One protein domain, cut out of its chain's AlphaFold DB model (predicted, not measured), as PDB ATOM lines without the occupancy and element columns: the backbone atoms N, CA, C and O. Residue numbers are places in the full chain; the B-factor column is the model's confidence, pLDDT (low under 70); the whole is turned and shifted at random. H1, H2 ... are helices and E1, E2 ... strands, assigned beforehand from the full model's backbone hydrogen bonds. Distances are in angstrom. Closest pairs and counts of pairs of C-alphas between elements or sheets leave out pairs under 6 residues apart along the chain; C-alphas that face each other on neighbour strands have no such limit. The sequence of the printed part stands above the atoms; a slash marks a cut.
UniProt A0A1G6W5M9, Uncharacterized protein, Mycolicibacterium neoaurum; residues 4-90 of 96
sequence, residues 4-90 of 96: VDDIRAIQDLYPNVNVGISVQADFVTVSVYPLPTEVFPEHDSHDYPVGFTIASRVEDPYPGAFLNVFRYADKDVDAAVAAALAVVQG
ATOM      1  N   VAL A   4     -21.404  12.385  14.695       96.00
ATOM      2  CA  VAL A   4     -22.125  13.418  15.455       96.00
ATOM      3  C   VAL A   4     -21.798  14.824  14.951       96.00
ATOM      4  O   VAL A   4     -22.693  15.667  14.896       96.00
ATOM      5  N   ASP A   5     -20.544  15.090  14.590       97.06
ATOM      6  CA  ASP A   5     -20.146  16.391  14.045       97.06
ATOM      7  C   ASP A   5     -20.737  16.601  12.646       97.06
ATOM      8  O   ASP A   5     -21.238  17.684  12.355       97.06
ATOM      9  N   ASP A   6     -20.771  15.549  11.826       97.56
ATOM     10  CA  ASP A   6     -21.357  15.606  10.483       97.56
ATOM     11  C   ASP A   6     -22.884  15.781  10.534       97.56
ATOM     12  O   ASP A   6     -23.441  16.584   9.787       97.56
ATOM     13  N   ILE A   7     -23.571  15.113  11.471       97.62
ATOM     14  CA  ILE A   7     -25.007  15.336  11.721       97.62
ATOM     15  C   ILE A   7     -25.264  16.793  12.107       97.62
ATOM     16  O   ILE A   7     -26.202  17.401  11.592       97.62
ATOM     17  N   ARG A   8     -24.440  17.364  12.995       97.44
ATOM     18  CA  ARG A   8     -24.567  18.778  13.374       97.44
ATOM     19  C   ARG A   8     -24.360  19.687  12.174       97.44
ATOM     20  O   ARG A   8     -25.165  20.583  11.984       97.44
ATOM     21  N   ALA A   9     -23.367  19.415  11.331       97.56
ATOM     22  CA  ALA A   9     -23.139  20.194  10.118       97.56
ATOM     23  C   ALA A   9     -24.338  20.134   9.150       97.56
ATOM     24  O   ALA A   9     -24.740  21.165   8.613       97.56
ATOM     25  N   ILE A  10     -24.960  18.961   8.974       97.19
ATOM     26  CA  ILE A  10     -26.199  18.816   8.187       97.19
ATOM     27  C   ILE A  10     -27.323  19.678   8.790       97.19
ATOM     28  O   ILE A  10     -28.022  20.382   8.061       97.19
ATOM     29  N   GLN A  11     -27.490  19.645  10.112       97.19
ATOM     30  CA  GLN A  11     -28.524  20.413  10.814       97.19
ATOM     31  C   GLN A  11     -28.231  21.918  10.846       97.19
ATOM     32  O   GLN A  11     -29.160  22.714  10.800       97.19
ATOM     33  N   ASP A  12     -26.969  22.332  10.856       97.56
ATOM     34  CA  ASP A  12     -26.591  23.743  10.760       97.56
ATOM     35  C   ASP A  12     -26.941  24.315   9.372       97.56
ATOM     36  O   ASP A  12     -27.364  25.468   9.271       97.56
ATOM     37  N   LEU A  13     -26.825  23.505   8.310       96.19
ATOM     38  CA  LEU A  13     -27.253  23.869   6.952       96.19
ATOM     39  C   LEU A  13     -28.781  23.863   6.804       96.19
ATOM     40  O   LEU A  13     -29.349  24.767   6.188       96.19
ATOM     41  N   TYR A  14     -29.451  22.864   7.386       95.25
ATOM     42  CA  TYR A  14     -30.902  22.687   7.299       95.25
ATOM     43  C   TYR A  14     -31.510  22.361   8.678       95.25
ATOM     44  O   TYR A  14     -31.767  21.197   8.980       95.25
ATOM     45  N   PRO A  15     -31.833  23.370   9.514       95.12
ATOM     46  CA  PRO A  15     -32.188  23.180  10.934       95.12
ATOM     47  C   PRO A  15     -33.395  22.293  11.243       95.12
ATOM     48  O   PRO A  15     -33.541  21.826  12.371       95.12
ATOM     49  N   ASN A  16     -34.269  22.062  10.266       92.25
ATOM     50  CA  ASN A  16     -35.488  21.277  10.448       92.25
ATOM     51  C   ASN A  16     -35.344  19.816   9.995       92.25
ATOM     52  O   ASN A  16     -36.318  19.068  10.079       92.25
ATOM     53  N   VAL A  17     -34.166  19.402   9.512       94.81
ATOM     54  CA  VAL A  17     -33.952  18.025   9.057       94.81
ATOM     55  C   VAL A  17     -33.765  17.063  10.224       94.81
ATOM     56  O   VAL A  17     -33.067  17.317  11.210       94.81
ATOM     57  N   ASN A  18     -34.358  15.891  10.070       95.19
ATOM     58  CA  ASN A  18     -34.027  14.690  10.800       95.19
ATOM     59  C   ASN A  18     -32.944  13.915  10.040       95.19
ATOM     60  O   ASN A  18     -33.053  13.730   8.827       95.19
ATOM     61  N   VAL A  19     -31.931  13.443  10.770       97.25
ATOM     62  CA  VAL A  19     -30.940  12.492  10.257       97.25
ATOM     63  C   VAL A  19     -31.197  11.131  10.898       97.25
ATOM     64  O   VAL A  19     -31.122  10.985  12.119       97.25
ATOM     65  N   GLY A  20     -31.523  10.146  10.068       96.88
ATOM     66  CA  GLY A  20     -31.753   8.760  10.464       96.88
ATOM     67  C   GLY A  20     -30.587   7.880  10.037       96.88
ATOM     68  O   GLY A  20     -30.052   8.054   8.948       96.88
ATOM     69  N   ILE A  21     -30.197   6.925  10.879       96.69
ATOM     70  CA  ILE A  21     -29.150   5.946  10.565       96.69
ATOM     71  C   ILE A  21     -29.726   4.552  10.786       96.69
ATOM     72  O   ILE A  21     -30.225   4.244  11.869       96.69
ATOM     73  N   SER A  22     -29.643   3.705   9.764       95.38
ATOM     74  CA  SER A  22     -30.050   2.301   9.820       95.38
ATOM     75  C   SER A  22     -28.868   1.413   9.460       95.38
ATOM     76  O   SER A  22     -28.270   1.569   8.399       95.38
ATOM     77  N   VAL A  23     -28.519   0.476  10.341       93.69
ATOM     78  CA  VAL A  23     -27.460  -0.510  10.097       93.69
ATOM     79  C   VAL A  23     -28.121  -1.856   9.839       93.69
ATOM     80  O   VAL A  23     -28.708  -2.451  10.742       93.69
ATOM     81  N   GLN A  24     -28.029  -2.335   8.606       89.88
ATOM     82  CA  GLN A  24     -28.591  -3.615   8.174       89.88
ATOM     83  C   GLN A  24     -27.493  -4.675   8.080       89.88
ATOM     84  O   GLN A  24     -26.330  -4.396   8.372       89.88
ATOM     85  N   ALA A  25     -27.843  -5.916   7.728       87.50
ATOM     86  CA  ALA A  25     -26.866  -7.001   7.610       87.50
ATOM     87  C   ALA A  25     -25.730  -6.629   6.641       87.50
ATOM     88  O   ALA A  25     -24.564  -6.716   7.030       87.50
ATOM     89  N   ASP A  26     -26.085  -6.082   5.477       86.81
ATOM     90  CA  ASP A  26     -25.164  -5.893   4.351       86.81
ATOM     91  C   ASP A  26     -24.826  -4.427   4.047       86.81
ATOM     92  O   ASP A  26     -23.979  -4.157   3.209       86.81
ATOM     93  N   PHE A  27     -25.466  -3.454   4.702       89.56
ATOM     94  CA  PHE A  27     -25.218  -2.037   4.425       89.56
ATOM     95  C   PHE A  27     -25.606  -1.123   5.585       89.56
ATOM     96  O   PHE A  27     -26.344  -1.513   6.493       89.56
ATOM     97  N   VAL A  28     -25.111   0.113   5.534       95.00
ATOM     98  CA  VAL A  28     -25.609   1.239   6.334       95.00
ATOM     99  C   VAL A  28     -26.408   2.162   5.428       95.00
ATOM    100  O   VAL A  28     -26.030   2.383   4.278       95.00
ATOM    101  N   THR A  29     -27.507   2.698   5.947       95.38
ATOM    102  CA  THR A  29     -28.282   3.755   5.299       95.38
ATOM    103  C   THR A  29     -28.308   4.989   6.179       95.38
ATOM    104  O   THR A  29     -28.581   4.875   7.375       95.38
ATOM    105  N   VAL A  30     -28.070   6.154   5.587       97.19
ATOM    106  CA  VAL A  30     -28.272   7.454   6.233       97.19
ATOM    107  C   VAL A  30     -29.373   8.185   5.489       97.19
ATOM    108  O   VAL A  30     -29.277   8.367   4.280       97.19
ATOM    109  N   SER A  31     -30.420   8.591   6.197       96.88
ATOM    110  CA  SER A  31     -31.527   9.355   5.633       96.88
ATOM    111  C   SER A  31     -31.535  10.786   6.148       96.88
ATOM    112  O   SER A  31     -31.383  10.980   7.353       96.88
ATOM    113  N   VAL A  32     -31.792  11.764   5.280       97.06
ATOM    114  CA  VAL A  32     -31.949  13.178   5.658       97.06
ATOM    115  C   VAL A  32     -33.271  13.711   5.114       97.06
ATOM    116  O   VAL A  32     -33.526  13.626   3.910       97.06
ATOM    117  N   TYR A  33     -34.121  14.238   5.997       95.31
ATOM    118  CA  TYR A  33     -35.462  14.708   5.634       95.31
ATOM    119  C   TYR A  33     -36.086  15.628   6.701       95.31
ATOM    120  O   TYR A  33     -35.910  15.349   7.884       95.31
ATOM    121  N   PRO A  34     -36.892  16.649   6.339       95.00
ATOM    122  CA  PRO A  34     -37.196  17.102   4.981       95.00
ATOM    123  C   PRO A  34     -36.158  18.094   4.448       95.00
ATOM    124  O   PRO A  34     -35.860  19.094   5.096       95.00
ATOM    125  N   LEU A  35     -35.645  17.845   3.241       94.31
ATOM    126  CA  LEU A  35     -34.807  18.787   2.496       94.31
ATOM    127  C   LEU A  35     -35.656  19.648   1.531       94.31
ATOM    128  O   LEU A  35     -36.717  19.196   1.095       94.31
ATOM    129  N   PRO A  36     -35.234  20.875   1.164       92.38
ATOM    130  CA  PRO A  36     -35.978  21.710   0.214       92.38
ATOM    131  C   PRO A  36     -35.983  21.114  -1.198       92.38
ATOM    132  O   PRO A  36     -34.927  20.914  -1.797       92.38
ATOM    133  N   THR A  37     -37.164  20.870  -1.761       90.50
ATOM    134  CA  THR A  37     -37.324  20.216  -3.074       90.50
ATOM    135  C   THR A  37     -36.760  21.028  -4.239       90.50
ATOM    136  O   THR A  37     -36.330  20.454  -5.233       90.50
ATOM    137  N   GLU A  38     -36.726  22.358  -4.125       89.75
ATOM    138  CA  GLU A  38     -36.098  23.246  -5.110       89.75
ATOM    139  C   GLU A  38     -34.564  23.143  -5.153       89.75
ATOM    140  O   GLU A  38     -33.966  23.477  -6.174       89.75
ATOM    141  N   VAL A  39     -33.933  22.692  -4.063       91.06
ATOM    142  CA  VAL A  39     -32.473  22.511  -3.965       91.06
ATOM    143  C   VAL A  39     -32.082  21.058  -4.224       91.06
ATOM    144  O   VAL A  39     -31.045  20.801  -4.826       91.06
ATOM    145  N   PHE A  40     -32.929  20.122  -3.800       92.19
ATOM    146  CA  PHE A  40     -32.717  18.683  -3.920       92.19
ATOM    147  C   PHE A  40     -33.759  18.084  -4.877       92.19
ATOM    148  O   PHE A  40     -34.758  17.519  -4.415       92.19
ATOM    149  N   PRO A  41     -33.572  18.238  -6.203       90.06
ATOM    150  CA  PRO A  41     -34.430  17.597  -7.190       90.06
ATOM    151  C   PRO A  41     -34.263  16.076  -7.141       90.06
ATOM    152  O   PRO A  41     -33.288  15.558  -6.598       90.06
ATOM    153  N   GLU A  42     -35.212  15.357  -7.736       91.00
ATOM    154  CA  GLU A  42     -35.121  13.901  -7.817       91.00
ATOM    155  C   GLU A  42     -33.833  13.466  -8.517       91.00
ATOM    156  O   GLU A  42     -33.504  13.939  -9.609       91.00
ATOM    157  N   HIS A  43     -33.110  12.563  -7.865       89.50
ATOM    158  CA  HIS A  43     -31.842  12.041  -8.343       89.50
ATOM    159  C   HIS A  43     -31.633  10.628  -7.810       89.50
ATOM    160  O   HIS A  43     -32.085  10.292  -6.715       89.50
ATOM    161  N   ASP A  44     -30.928   9.806  -8.572       91.75
ATOM    162  CA  ASP A  44     -30.583   8.453  -8.170       91.75
ATOM    163  C   ASP A  44     -29.188   8.096  -8.697       91.75
ATOM    164  O   ASP A  44     -28.963   8.088  -9.910       91.75
ATOM    165  N   SER A  45     -28.266   7.809  -7.778       88.56
ATOM    166  CA  SER A  45     -26.934   7.283  -8.056       88.56
ATOM    167  C   SER A  45     -26.749   5.941  -7.346       88.56
ATOM    168  O   SER A  45     -26.916   5.812  -6.133       88.56
ATOM    169  N   HIS A  46     -26.329   4.935  -8.113       83.50
ATOM    170  CA  HIS A  46     -26.058   3.575  -7.630       83.50
ATOM    171  C   HIS A  46     -24.561   3.261  -7.595       83.50
ATOM    172  O   HIS A  46     -24.157   2.119  -7.836       83.50
ATOM    173  N   ASP A  47     -23.727   4.264  -7.330       84.00
ATOM    174  CA  ASP A  47     -22.283   4.063  -7.287       84.00
ATOM    175  C   ASP A  47     -21.887   3.073  -6.176       84.00
ATOM    176  O   ASP A  47     -22.463   3.012  -5.088       84.00
ATOM    177  N   TYR A  48     -20.890   2.234  -6.453       76.88
ATOM    178  CA  TYR A  48     -20.309   1.338  -5.456       76.88
ATOM    179  C   TYR A  48     -18.947   1.894  -5.032       76.88
ATOM    180  O   TYR A  48     -18.144   2.235  -5.900       76.88
ATOM    181  N   PRO A  49     -18.622   1.953  -3.726       83.94
ATOM    182  CA  PRO A  49     -19.329   1.346  -2.590       83.94
ATOM    183  C   PRO A  49     -20.415   2.218  -1.936       83.94
ATOM    184  O   PRO A  49     -20.992   1.785  -0.931       83.94
ATOM    185  N   VAL A  50     -20.665   3.425  -2.457       87.25
ATOM    186  CA  VAL A  50     -21.608   4.404  -1.898       87.25
ATOM    187  C   VAL A  50     -22.546   4.926  -2.979       87.25
ATOM    188  O   VAL A  50     -22.083   5.605  -3.885       87.25
ATOM    189  N   GLY A  51     -23.843   4.659  -2.832       90.44
ATOM    190  CA  GLY A  51     -24.897   5.204  -3.691       90.44
ATOM    191  C   GLY A  51     -25.841   6.100  -2.894       90.44
ATOM    192  O   GLY A  51     -25.817   6.091  -1.660       90.44
ATOM    193  N   PHE A  52     -26.695   6.863  -3.566       93.31
ATOM    194  CA  PHE A  52     -27.730   7.654  -2.909       93.31
ATOM    195  C   PHE A  52     -28.956   7.890  -3.793       93.31
ATOM    196  O   PHE A  52     -28.875   7.909  -5.014       93.31
ATOM    197  N   THR A  53     -30.100   8.124  -3.158       94.75
ATOM    198  CA  THR A  53     -31.343   8.539  -3.815       94.75
ATOM    199  C   THR A  53     -31.868   9.815  -3.181       94.75
ATOM    200  O   THR A  53     -31.819   9.975  -1.962       94.75
ATOM    201  N   ILE A  54     -32.418  10.706  -3.996       94.19
ATOM    202  CA  ILE A  54     -33.212  11.856  -3.577       94.19
ATOM    203  C   ILE A  54     -34.599  11.675  -4.181       94.19
ATOM    204  O   ILE A  54     -34.754  11.647  -5.400       94.19
ATOM    205  N   ALA A  55     -35.613  11.550  -3.328       92.56
ATOM    206  CA  ALA A  55     -37.006  11.441  -3.750       92.56
ATOM    207  C   ALA A  55     -37.820  12.610  -3.194       92.56
ATOM    208  O   ALA A  55     -37.764  12.894  -1.994       92.56
ATOM    209  N   SER A  56     -38.602  13.269  -4.046       88.06
ATOM    210  CA  SER A  56     -39.482  14.356  -3.625       88.06
ATOM    211  C   SER A  56     -40.801  13.800  -3.089       88.06
ATOM    212  O   SER A  56     -41.427  12.945  -3.711       88.06
ATOM    213  N   ARG A  57     -41.253  14.281  -1.928       82.19
ATOM    214  CA  ARG A  57     -42.545  13.900  -1.333       82.19
ATOM    215  C   ARG A  57     -43.480  15.098  -1.219       82.19
ATOM    216  O   ARG A  57     -43.875  15.485  -0.126       82.19
ATOM    217  N   VAL A  58     -43.825  15.706  -2.353       72.44
ATOM    218  CA  VAL A  58     -44.645  16.936  -2.403       72.44
ATOM    219  C   VAL A  58     -46.071  16.729  -1.862       72.44
ATOM    220  O   VAL A  58     -46.675  17.670  -1.359       72.44
ATOM    221  N   GLU A  59     -46.605  15.505  -1.931       73.75
ATOM    222  CA  GLU A  59     -47.980  15.174  -1.509       73.75
ATOM    223  C   GLU A  59     -48.095  14.665  -0.052       73.75
ATOM    224  O   GLU A  59     -49.185  14.306   0.395       73.75
ATOM    225  N   ASP A  60     -46.992  14.619   0.701       73.69
ATOM    226  CA  ASP A  60     -46.958  14.160   2.100       73.69
ATOM    227  C   ASP A  60     -47.395  15.304   3.051       73.69
ATOM    228  O   ASP A  60     -47.107  16.470   2.764       73.69
ATOM    229  N   PRO A  61     -48.069  15.038   4.194       71.69
ATOM    230  CA  PRO A  61     -48.347  16.051   5.224       71.69
ATOM    231  C   PRO A  61     -47.120  16.864   5.667       71.69
ATOM    232  O   PRO A  61     -47.284  17.960   6.207       71.69
ATOM    233  N   TYR A  62     -45.912  16.352   5.425       71.56
ATOM    234  CA  TYR A  62     -44.656  17.074   5.571       71.56
ATOM    235  C   TYR A  62     -43.922  17.108   4.213       71.56
ATOM    236  O   TYR A  62     -43.135  16.215   3.902       71.56
ATOM    237  N   PRO A  63     -44.176  18.107   3.352       83.88
ATOM    238  CA  PRO A  63     -43.556  18.143   2.035       83.88
ATOM    239  C   PRO A  63     -42.043  18.352   2.144       83.88
ATOM    240  O   PRO A  63     -41.570  19.176   2.929       83.88
ATOM    241  N   GLY A  64     -41.278  17.606   1.351       90.25
ATOM    242  CA  GLY A  64     -39.821  17.720   1.314       90.25
ATOM    243  C   GLY A  64     -39.153  16.634   0.481       90.25
ATOM    244  O   GLY A  64     -39.749  15.598   0.181       90.25
ATOM    245  N   ALA A  65     -37.899  16.873   0.120       93.12
ATOM    246  CA  ALA A  65     -37.022  15.876  -0.463       93.12
ATOM    247  C   ALA A  65     -36.455  14.969   0.636       93.12
ATOM    248  O   ALA A  65     -36.144  15.409   1.747       93.12
ATOM    249  N   PHE A  66     -36.345  13.687   0.315       94.06
ATOM    250  CA  PHE A  66     -35.813  12.650   1.181       94.06
ATOM    251  C   PHE A  66     -34.525  12.124   0.551       94.06
ATOM    252  O   PHE A  66     -34.582  11.449  -0.479       94.06
ATOM    253  N   LEU A  67     -33.381  12.438   1.156       95.75
ATOM    254  CA  LEU A  67     -32.090  11.869   0.774       95.75
ATOM    255  C   LEU A  67     -31.904  10.532   1.495       95.75
ATOM    256  O   LEU A  67     -32.074  10.477   2.711       95.75
ATOM    257  N   ASN A  68     -31.510   9.483   0.778       95.19
ATOM    258  CA  ASN A  68     -30.972   8.247   1.342       95.19
ATOM    259  C   ASN A  68     -29.579   8.009   0.777       95.19
ATOM    260  O   ASN A  68     -29.440   7.907  -0.432       95.19
ATOM    261  N   VAL A  69     -28.577   7.840   1.630       94.88
ATOM    262  CA  VAL A  69     -27.241   7.367   1.254       94.88
ATOM    263  C   VAL A  69     -27.089   5.919   1.690       94.88
ATOM    264  O   VAL A  69     -27.435   5.580   2.820       94.88
ATOM    265  N   PHE A  70     -26.546   5.076   0.819       92.75
ATOM    266  CA  PHE A  70     -26.309   3.656   1.041       92.75
ATOM    267  C   PHE A  70     -24.811   3.369   1.011       92.75
ATOM    268  O   PHE A  70     -24.128   3.762   0.070       92.75
ATOM    269  N   ARG A  71     -24.297   2.640   2.005       91.88
ATOM    270  CA  ARG A  71     -22.904   2.172   2.043       91.88
ATOM    271  C   ARG A  71     -22.863   0.654   2.187       91.88
ATOM    272  O   ARG A  71     -23.119   0.130   3.272       91.88
ATOM    273  N   TYR A  72     -22.565  -0.039   1.087       82.94
ATOM    274  CA  TYR A  72     -22.772  -1.490   0.933       82.94
ATOM    275  C   TYR A  72     -21.579  -2.377   1.331       82.94
ATOM    276  O   TYR A  72     -21.725  -3.591   1.402       82.94
ATOM    277  N   ALA A  73     -20.377  -1.821   1.523       75.62
ATOM    278  CA  ALA A  73     -19.150  -2.631   1.586       75.62
ATOM    279  C   ALA A  73     -18.627  -2.885   3.008       75.62
ATOM    280  O   ALA A  73     -18.386  -4.020   3.405       75.62
ATOM    281  N   ASP A  74     -18.410  -1.817   3.766       84.69
ATOM    282  CA  ASP A  74     -17.680  -1.839   5.041       84.69
ATOM    283  C   ASP A  74     -18.563  -1.481   6.242       84.69
ATOM    284  O   ASP A  74     -18.149  -1.652   7.387       84.69
ATOM    285  N   LYS A  75     -19.792  -1.015   5.979       85.38
ATOM    286  CA  LYS A  75     -20.765  -0.573   6.982       85.38
ATOM    287  C   LYS A  75     -20.203   0.494   7.927       85.38
ATOM    288  O   LYS A  75     -20.611   0.573   9.086       85.38
ATOM    289  N   ASP A  76     -19.280   1.309   7.429       91.31
ATOM    290  CA  ASP A  76     -18.713   2.414   8.191       91.31
ATOM    291  C   ASP A  76     -19.763   3.529   8.334       91.31
ATOM    292  O   ASP A  76     -20.139   4.192   7.365       91.31
ATOM    293  N   VAL A  77     -20.275   3.691   9.556       93.75
ATOM    294  CA  VAL A  77     -21.310   4.680   9.874       93.75
ATOM    295  C   VAL A  77     -20.773   6.098   9.738       93.75
ATOM    296  O   VAL A  77     -21.464   6.938   9.167       93.75
ATOM    297  N   ASP A  78     -19.555   6.364  10.211       94.44
ATOM    298  CA  ASP A  78     -18.958   7.696  10.114       94.44
ATOM    299  C   ASP A  78     -18.787   8.074   8.638       94.44
ATOM    300  O   ASP A  78     -19.202   9.151   8.211       94.44
ATOM    301  N   ALA A  79     -18.289   7.147   7.817       93.19
ATOM    302  CA  ALA A  79     -18.135   7.384   6.386       93.19
ATOM    303  C   ALA A  79     -19.477   7.510   5.638       93.19
ATOM    304  O   ALA A  79     -19.560   8.244   4.652       93.19
ATOM    305  N   ALA A  80     -20.530   6.810   6.074       94.38
ATOM    306  CA  ALA A  80     -21.864   6.945   5.490       94.38
ATOM    307  C   ALA A  80     -22.499   8.310   5.811       94.38
ATOM    308  O   ALA A  80     -23.114   8.921   4.936       94.38
ATOM    309  N   VAL A  81     -22.324   8.815   7.038       96.38
ATOM    310  CA  VAL A  81     -22.824  10.145   7.428       96.38
ATOM    311  C   VAL A  81     -22.024  11.250   6.736       96.38
ATOM    312  O   VAL A  81     -22.626  12.189   6.217       96.38
ATOM    313  N   ALA A  82     -20.701  11.105   6.629       95.19
ATOM    314  CA  ALA A  82     -19.866  12.033   5.870       95.19
ATOM    315  C   ALA A  82     -20.288  12.113   4.390       95.19
ATOM    316  O   ALA A  82     -20.330  13.199   3.814       95.19
ATOM    317  N   ALA A  83     -20.661  10.985   3.776       94.00
ATOM    318  CA  ALA A  83     -21.188  10.969   2.412       94.00
ATOM    319  C   ALA A  83     -22.547  11.685   2.299       94.00
ATOM    320  O   ALA A  83     -22.766  12.424   1.341       94.00
ATOM    321  N   ALA A  84     -23.437  11.530   3.284       95.56
ATOM    322  CA  ALA A  84     -24.687  12.291   3.327       95.56
ATOM    323  C   ALA A  84     -24.441  13.800   3.440       95.56
ATOM    324  O   ALA A  84     -25.076  14.568   2.721       95.56
ATOM    325  N   LEU A  85     -23.489  14.227   4.276       96.50
ATOM    326  CA  LEU A  85     -23.098  15.633   4.373       96.50
ATOM    327  C   LEU A  85     -22.572  16.170   3.033       96.50
ATOM    328  O   LEU A  85     -22.991  17.248   2.621       96.50
ATOM    329  N   ALA A  86     -21.726  15.410   2.330       94.31
ATOM    330  CA  ALA A  86     -21.198  15.814   1.025       94.31
ATOM    331  C   ALA A  86     -22.317  16.045  -0.009       94.31
ATOM    332  O   ALA A  86     -22.322  17.061  -0.702       94.31
ATOM    333  N   VAL A  87     -23.317  15.155  -0.069       93.06
ATOM    334  CA  VAL A  87     -24.488  15.346  -0.945       93.06
ATOM    335  C   VAL A  87     -25.289  16.583  -0.525       93.06
ATOM    336  O   VAL A  87     -25.667  17.390  -1.371       93.06
ATOM    337  N   VAL A  88     -25.497  16.786   0.781       94.25
ATOM    338  CA  VAL A  88     -26.191  17.969   1.325       94.25
ATOM    339  C   VAL A  88     -25.459  19.278   0.994       94.25
ATOM    340  O   VAL A  88     -26.104  20.304   0.792       94.25
ATOM    341  N   GLN A  89     -24.131  19.255   0.900       94.06
ATOM    342  CA  GLN A  89     -23.308  20.406   0.519       94.06
ATOM    343  C   GLN A  89     -23.227  20.626  -1.003       94.06
ATOM    344  O   GLN A  89     -22.661  21.629  -1.438       94.06
ATOM    345  N   GLY A  90     -23.804  19.729  -1.812       85.94
ATOM    346  CA  GLY A  90     -23.696  19.770  -3.273       85.94
ATOM    347  C   GLY A  90     -22.316  19.357  -3.792       85.94
ATOM    348  O   GLY A  90     -21.954  19.695  -4.916       85.94
TER     349      GLY A  90
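Overview. This is residues 4 to 90 of the 96 residues of an uncharacterized protein of Mycolicibacterium neoaurum (UniProt A0A1G6W5M9). One antiparallel sheet of five strands has two helices side by side over one face, while its other face has no named helix. H2 packs over the inner strands E2 and E5, and H1 packs beside it, nearest to the edge strand E1. The printed part has 87 residues, with H1, E1, E2, E3, E4, E5 and H2 in chain order and a sheet order of E1, E2, E5, E4, E3. The class is mixed, helices and strands, and the whole is compact, with a radius of gyration of the C-alphas of 12.2 A and spans of 34 by 25 by 22 A.

Arrangement. In the sheet, E2, residues 28 to 35, and E5, residues 65 to 71, are antiparallel neighbours at 166 degrees, with N 30 and O 69 within hydrogen-bond range at 2.9 A. E1, residues 18 to 23, is an edge strand and forms a hairpin with E2, where N 20 and O 31 are 2.8 A apart. E4, residues 50 to 56, forms a hairpin with E5, where N 53 and O 68 are 2.8 A apart. E3, residues 43 to 45, is the other edge strand and forms a hairpin with E4, where N 45 and O 52 are 2.8 A apart. E3, E4 and E5 make a meander, each strand the antiparallel neighbour of the one before. E2, E3, E4 and E5 make a Greek key, a meander whose last strand also has E2 as its antiparallel neighbour. E1 is apart from E3 and E4. H2, residues 77 to 88, is on the sheet at a height of 8.0 A, over E2 and E5. It runs slantwise to the strands, at 35 degrees to E5 on the local plane. Its closest C-alphas to E5 are those of Ala 84 and Val 69, 5.9 A apart. H1, residues 4 to 13, touches H2 at a shallow tilt of 13 degrees, the same way; the closest C-alphas are those of Ile 10 and Leu 85, 5.9 A apart. H1 is also on the sheet, its C-alpha 7 lying 6.7 A from C-alpha 19 of E1. With both helices on one face, there are two layers. Every O i to N i+4 pair is within hydrogen-bond range in H1 and H2.

Along the chain. E4 is 20.5 A from first to last C-alpha, E2 20.2 A, E5 19.8 A, E1 16.6 A and E3 6.8 A. H2 measures 16.5 A and H1 14.4 A. H1 begins at C-alpha 4, (-22.125, 13.418, 15.455), E2 at C-alpha 28, (-25.609, 1.239, 6.334), and H2 ends at C-alpha 88, (-26.191, 17.969, 1.325).

Size, cuts and confidence. The two C-alphas farthest apart, those of Pro 61 and Asp 74, are 35.5 A apart. The printed part has no cut and no long link. The mean pLDDT of the printed part is 91.2, and no printed residue is under 70.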